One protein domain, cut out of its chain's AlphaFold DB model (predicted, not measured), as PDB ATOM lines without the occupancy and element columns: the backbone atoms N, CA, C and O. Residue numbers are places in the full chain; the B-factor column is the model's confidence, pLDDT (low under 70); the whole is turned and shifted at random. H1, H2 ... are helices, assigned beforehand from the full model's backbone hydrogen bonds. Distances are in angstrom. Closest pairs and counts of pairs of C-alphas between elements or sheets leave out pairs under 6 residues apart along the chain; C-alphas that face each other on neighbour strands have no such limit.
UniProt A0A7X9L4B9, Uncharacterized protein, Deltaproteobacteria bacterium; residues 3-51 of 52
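AT A GLANCE: This is residues 3 to 51 of the 52 residues of an uncharacterized protein of Deltaproteobacteria bacterium (UniProt A0A7X9L4B9). H2 makes an arm that reaches away from a body of loops and one shorter helix, H1, and residues 42 to 51 at its far end stick out. In the body, the long unnamed stretch of residues 3 to 20 makes a wide loop and turns round near residues 18 to 20 into H1, and residues 31 to 38 lead from H1 to the arm. The printed part has 49 residues, with two named helices in the order H1, H2 and no named strand; its class is all helix, though under half of the residues, 22 of 49, are in named elements. The whole is only just loose, close to compact, with a radius of gyration of the C-alphas of 11.7 A and spans of 32 by 29 by 17 A.

IN THESE COORDINATES: H2, the longest helix, is residues 39 to 50 and measures 16.6 A from first to last C-alpha. It begins at C-alpha 39 (122.832, 83.055, 78.248) and ends at C-alpha 50 (135.191, 73.348, 83.649). H1 is residues 21 to 30, 14.3 A long, and begins at C-alpha 21 (117.861, 96.491, 93.371).

HOW THE PARTS SIT: H2 and H1 are apart, with no C-alpha of the one within 8 A of the other. A short link of 8 residues, 31 to 38, joins them. Residues 42 to 51, of which 42 to 50 belong to H2, stand free. In both H1 and H2 every O i to N i+4 pair is within hydrogen-bond range.

THE WHOLE: The C-alphas of Asp 22 and Gly 51, the two farthest apart, are 33.0 A apart. Without residues 42 to 51 the body has 39 residues and spans 28 by 18 by 13 A. The printed part has no cut. The mean pLDDT of the printed part is 95.1, and one residue, Gly 51, is under 70.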
ATOM      1  N   ILE A   3     111.869  88.125  89.744       96.25
ATOM      2  CA  ILE A   3     111.678  88.512  88.337       96.25
ATOM      3  C   ILE A   3     111.440  87.287  87.455       96.25
ATOM      4  O   ILE A   3     111.950  86.202  87.730       96.25
ATOM      5  N   HIS A   4     110.685  87.455  86.374       96.38
ATOM      6  CA  HIS A   4     110.381  86.384  85.427       96.38
ATOM      7  C   HIS A   4     111.099  86.629  84.102       96.38
ATOM      8  O   HIS A   4     111.218  87.764  83.647       96.38
ATOM      9  N   ARG A   5     111.590  85.552  83.484       95.06
ATOM     10  CA  ARG A   5     112.299  85.594  82.202       95.06
ATOM     11  C   ARG A   5     111.939  84.420  81.308       95.06
ATOM     12  O   ARG A   5     111.737  83.294  81.775       95.06
ATOM     13  N   GLY A   6     111.952  84.687  80.003       91.31
ATOM     14  CA  GLY A   6     111.552  83.714  78.994       91.31
ATOM     15  C   GLY A   6     110.115  83.251  79.223       91.31
ATOM     16  O   GLY A   6     109.270  84.014  79.676       91.31
ATOM     17  N   ARG A   7     109.848  81.970  78.965       91.44
ATOM     18  CA  ARG A   7     108.538  81.342  79.226       91.44
ATOM     19  C   ARG A   7     108.458  80.623  80.579       91.44
ATOM     20  O   ARG A   7     107.593  79.775  80.781       91.44
ATOM     21  N   SER A   8     109.394  80.877  81.497       92.44
ATOM     22  CA  SER A   8     109.446  80.135  82.759       92.44
ATOM     23  C   SER A   8     108.516  80.721  83.815       92.44
ATOM     24  O   SER A   8     108.573  81.909  84.109       92.44
ATOM     25  N   ARG A   9     107.732  79.849  84.459       93.00
ATOM     26  CA  ARG A   9     106.914  80.185  85.638       93.00
ATOM     27  C   ARG A   9     107.718  80.250  86.942       93.00
ATOM     28  O   ARG A   9     107.175  80.617  87.972       93.00
ATOM     29  N   LYS A  10     108.990  79.835  86.925       95.62
ATOM     30  CA  LYS A  10     109.864  79.882  88.104       95.62
ATOM     31  C   LYS A  10     110.638  81.204  88.090       95.62
ATOM     32  O   LYS A  10     111.453  81.381  87.176       95.62
ATOM     33  N   PRO A  11     110.464  82.095  89.078       96.06
ATOM     34  CA  PRO A  11     111.173  83.368  89.090       96.06
ATOM     35  C   PRO A  11     112.677  83.179  89.313       96.06
ATOM     36  O   PRO A  11     113.138  82.139  89.798       96.06
ATOM     37  N   LEU A  12     113.451  84.195  88.951       96.19
ATOM     38  CA  LEU A  12     114.787  84.439  89.479       96.19
ATOM     39  C   LEU A  12     114.672  85.377  90.675       96.19
ATOM     40  O   LEU A  12     114.001  86.404  90.595       96.19
ATOM     41  N   TYR A  13     115.340  85.027  91.767       96.88
ATOM     42  CA  TYR A  13     115.458  85.899  92.927       96.88
ATOM     43  C   TYR A  13     116.762  86.679  92.815       96.88
ATOM     44  O   TYR A  13     117.838  86.089  92.792       96.88
ATOM     45  N   VAL A  14     116.642  87.997  92.708       96.38
ATOM     46  CA  VAL A  14     117.766  88.927  92.572       96.38
ATOM     47  C   VAL A  14     117.958  89.674  93.888       96.38
ATOM     48  O   VAL A  14     116.988  90.181  94.462       96.38
ATOM     49  N   SER A  15     119.201  89.734  94.350       97.06
ATOM     50  CA  SER A  15     119.706  90.667  95.361       97.06
ATOM     51  C   SER A  15     120.741  91.589  94.707       97.06
ATOM     52  O   SER A  15     121.178  91.334  93.585       97.06
ATOM     53  N   ALA A  16     121.107  92.677  95.382       97.69
ATOM     54  CA  ALA A  16     122.059  93.651  94.864       97.69
ATOM     55  C   ALA A  16     123.067  94.049  95.946       97.69
ATOM     56  O   ALA A  16     122.721  94.141  97.123       97.69
ATOM     57  N   VAL A  17     124.307  94.292  95.523       97.94
ATOM     58  CA  VAL A  17     125.381  94.883  96.324       97.94
ATOM     59  C   VAL A  17     126.106  95.896  95.441       97.94
ATOM     60  O   VAL A  17     126.323  95.636  94.259       97.94
ATOM     61  N   GLY A  18     126.413  97.080  95.973       97.88
ATOM     62  CA  GLY A  18     127.076  98.149  95.209       97.88
ATOM     63  C   GLY A  18     126.219  98.816  94.119       97.88
ATOM     64  O   GLY A  18     126.729  99.646  93.376       97.88
ATOM     65  N   CYS A  19     124.930  98.480  94.011       97.56
ATOM     66  CA  CYS A  19     123.957  99.137  93.134       97.56
ATOM     67  C   CYS A  19     122.536  98.995  93.702       97.56
ATOM     68  O   CYS A  19     122.315  98.281  94.685       97.56
ATOM     69  N   THR A  20     121.567  99.675  93.090       98.25
ATOM     70  CA  THR A  20     120.157  99.551  93.469       98.25
ATOM     71  C   THR A  20     119.565  98.221  92.994       98.25
ATOM     72  O   THR A  20     120.020  97.605  92.023       98.25
ATOM     73  N   LEU A  21     118.523  97.756  93.688       98.00
ATOM     74  CA  LEU A  21     117.861  96.491  93.371       98.00
ATOM     75  C   LEU A  21     117.147  96.529  92.008       98.00
ATOM     76  O   LEU A  21     117.127  95.519  91.304       98.00
ATOM     77  N   ASP A  22     116.590  97.682  91.632       97.44
ATOM     78  CA  ASP A  22     115.980  97.931  90.322       97.44
ATOM     79  C   ASP A  22     117.011  97.852  89.190       97.44
ATOM     80  O   ASP A  22     116.778  97.147  88.208       97.44
ATOM     81  N   HIS A  23     118.179  98.479  89.353       98.06
ATOM     82  CA  HIS A  23     119.240  98.461  88.358       98.06
ATOM     83  C   HIS A  23     119.769  97.035  88.170       98.06
ATOM     84  O   HIS A  23     119.866  96.552  87.040       98.06
ATOM     85  N   ALA A  24     120.026  96.309  89.262       97.88
ATOM     86  CA  ALA A  24     120.429  94.907  89.182       97.88
ATOM     87  C   ALA A  24     119.391  94.061  88.426       97.88
ATOM     88  O   ALA A  24     119.733  93.266  87.548       97.88
ATOM     89  N   ALA A  25     118.106  94.251  88.721       97.31
ATOM     90  CA  ALA A  25     117.041  93.511  88.065       97.31
ATOM     91  C   ALA A  25     116.881  93.861  86.584       97.31
ATOM     92  O   ALA A  25     116.729  92.950  85.769       97.31
ATOM     93  N   GLN A  26     116.963  95.144  86.229       97.44
ATOM     94  CA  GLN A  26     116.903  95.600  84.846       97.44
ATOM     95  C   GLN A  26     118.064  95.028  84.030       97.44
ATOM     96  O   GLN A  26     117.851  94.559  82.914       97.44
ATOM     97  N   SER A  27     119.265  94.975  84.612       96.75
ATOM     98  CA  SER A  27     120.425  94.317  84.007       96.75
ATOM     99  C   SER A  27     120.160  92.835  83.733       96.75
ATOM    100  O   SER A  27     120.421  92.357  82.634       96.75
ATOM    101  N   ILE A  28     119.573  92.088  84.676       96.62
ATOM    102  CA  ILE A  28     119.219  90.677  84.436       96.62
ATOM    103  C   ILE A  28     118.114  90.533  83.375       96.62
ATOM    104  O   ILE A  28     118.162  89.603  82.563       96.62
ATOM    105  N   LEU A  29     117.119  91.424  83.355       96.00
ATOM    106  CA  LEU A  29     116.026  91.409  82.376       96.00
ATOM    107  C   LEU A  29     116.502  91.734  80.954       96.00
ATOM    108  O   LEU A  29     116.007  91.130  80.004       96.00
ATOM    109  N   SER A  30     117.486  92.622  80.801       96.31
ATOM    110  CA  SER A  30     118.013  93.039  79.495       96.31
ATOM    111  C   SER A  30     119.016  92.055  78.885       96.31
ATOM    112  O   SER A  30     119.260  92.100  77.680       96.31
ATOM    113  N   MET A  31     119.580  91.129  79.672       97.06
ATOM    114  CA  MET A  31     120.557  90.161  79.161       97.06
ATOM    115  C   MET A  31     120.010  89.298  78.011       97.06
ATOM    116  O   MET A  31     118.822  88.981  77.919       97.06
ATOM    117  N   TYR A  32     120.902  88.846  77.137       96.94
ATOM    118  CA  TYR A  32     120.530  88.068  75.959       96.94
ATOM    119  C   TYR A  32     119.972  86.663  76.285       96.94
ATOM    120  O   TYR A  32     120.437  85.964  77.196       96.94
ATOM    121  N   GLY A  33     119.007  86.225  75.465       94.38
ATOM    122  CA  GLY A  33     118.537  84.840  75.361       94.38
ATOM    123  C   GLY A  33     117.103  84.587  75.869       94.38
ATOM    124  O   GLY A  33     116.664  85.189  76.842       94.38
ATOM    125  N   PRO A  34     116.349  83.640  75.285       93.31
ATOM    126  CA  PRO A  34     114.923  83.433  75.589       93.31
ATOM    127  C   PRO A  34     114.649  82.590  76.852       93.31
ATOM    128  O   PRO A  34     113.524  82.145  77.082       93.31
ATOM    129  N   TYR A  35     115.671  82.309  77.663       94.25
ATOM    130  CA  TYR A  35     115.595  81.359  78.775       94.25
ATOM    131  C   TYR A  35     115.394  82.049  80.128       94.25
ATOM    132  O   TYR A  35     115.621  83.250  80.267       94.25
ATOM    133  N   ARG A  36     115.028  81.252  81.146       95.75
ATOM    134  CA  ARG A  36     114.972  81.701  82.547       95.75
ATOM    135  C   ARG A  36     116.320  82.247  83.006       95.75
ATOM    136  O   ARG A  36     116.378  83.370  83.473       95.75
ATOM    137  N   ILE A  37     117.382  81.447  82.875       96.31
ATOM    138  CA  ILE A  37     118.754  81.881  83.164       96.31
ATOM    139  C   ILE A  37     119.316  82.565  81.911       96.31
ATOM    140  O   ILE A  37     119.309  81.925  80.849       96.31
ATOM    141  N   PRO A  38     119.808  83.812  82.012       96.44
ATOM    142  CA  PRO A  38     120.501  84.494  80.926       96.44
ATOM    143  C   PRO A  38     121.605  83.649  80.285       96.44
ATOM    144  O   PRO A  38     122.279  82.870  80.963       96.44
ATOM    145  N   ALA A  39     121.816  83.816  78.977       96.12
ATOM    146  CA  ALA A  39     122.832  83.055  78.248       96.12
ATOM    147  C   ALA A  39     124.241  83.275  78.824       96.12
ATOM    148  O   ALA A  39     124.964  82.305  79.044       96.12
ATOM    149  N   LEU A  40     124.580  84.526  79.150       95.88
ATOM    150  CA  LEU A  40     125.870  84.895  79.738       95.88
ATOM    151  C   LEU A  40     126.130  84.179  81.072       95.88
ATOM    152  O   LEU A  40     127.208  83.634  81.279       95.88
ATOM    153  N   LEU A  41     125.128  84.101  81.955       95.62
ATOM    154  CA  LEU A  41     125.272  83.419  83.246       95.62
ATOM    155  C   LEU A  41     125.413  81.900  83.090       95.62
ATOM    156  O   LEU A  41     126.172  81.278  83.828       95.62
ATOM    157  N   LYS A  42     124.733  81.298  82.104       94.12
ATOM    158  CA  LYS A  42     124.937  79.879  81.767       94.12
ATOM    159  C   LYS A  42     126.355  79.600  81.261       94.12
ATOM    160  O   LYS A  42     126.895  78.536  81.549       94.12
ATOM    161  N   LEU A  43     126.939  80.524  80.495       95.38
ATOM    162  CA  LEU A  43     128.329  80.421  80.048       95.38
ATOM    163  C   LEU A  43     129.286  80.534  81.238       95.38
ATOM    164  O   LEU A  43     130.147  79.677  81.397       95.38
ATOM    165  N   ALA A  44     129.086  81.527  82.108       95.50
ATOM    166  CA  ALA A  44     129.902  81.714  83.306       95.50
ATOM    167  C   ALA A  44     129.894  80.479  84.227       95.50
ATOM    168  O   ALA A  44     130.961  80.015  84.618       95.50
ATOM    169  N   ASP A  45     128.719  79.899  84.512       94.81
ATOM    170  CA  ASP A  45     128.605  78.662  85.305       94.81
ATOM    171  C   ASP A  45     129.383  77.500  84.666       94.81
ATOM    172  O   ASP A  45     130.126  76.801  85.353       94.81
ATOM    173  N   ARG A  46     129.278  77.335  83.340       94.94
ATOM    174  CA  ARG A  46     130.032  76.307  82.613       94.94
ATOM    175  C   ARG A  46     131.539  76.499  82.774       94.94
ATOM    176  O   ARG A  46     132.229  75.530  83.064       94.94
ATOM    177  N   HIS A  47     132.038  77.721  82.591       95.94
ATOM    178  CA  HIS A  47     133.468  78.017  82.716       95.94
ATOM    179  C   HIS A  47     133.975  77.818  84.146       95.94
ATOM    180  O   HIS A  47     135.024  77.211  84.331       95.94
ATOM    181  N   ALA A  48     133.212  78.247  85.154       95.75
ATOM    182  CA  ALA A  48     133.575  78.061  86.557       95.75
ATOM    183  C   ALA A  48     133.682  76.575  86.951       95.75
ATOM    184  O   ALA A  48     134.496  76.220  87.797       95.75
ATOM    185  N   ARG A  49     132.874  75.701  86.336       93.06
ATOM    186  CA  ARG A  49     132.903  74.247  86.573       93.06
ATOM    187  C   ARG A  49     133.946  73.506  85.749       93.06
ATOM    188  O   ARG A  49     134.372  72.434  86.161       93.06
ATOM    189  N   ALA A  50     134.298  74.030  84.578       85.88
ATOM    190  CA  ALA A  50     135.191  73.348  83.649       85.88
ATOM    191  C   ALA A  50     136.648  73.297  84.133       85.88
ATOM    192  O   ALA A  50     137.396  72.501  83.584       85.88
ATOM    193  N   GLY A  51     137.017  74.078  85.160       68.38
ATOM    194  CA  GLY A  51     138.389  74.169  85.661       68.38
ATOM    195  C   GLY A  51     139.304  74.792  84.608       68.38
ATOM    196  O   GLY A  51     139.671  74.139  83.636       68.38
TER     197      GLY A  51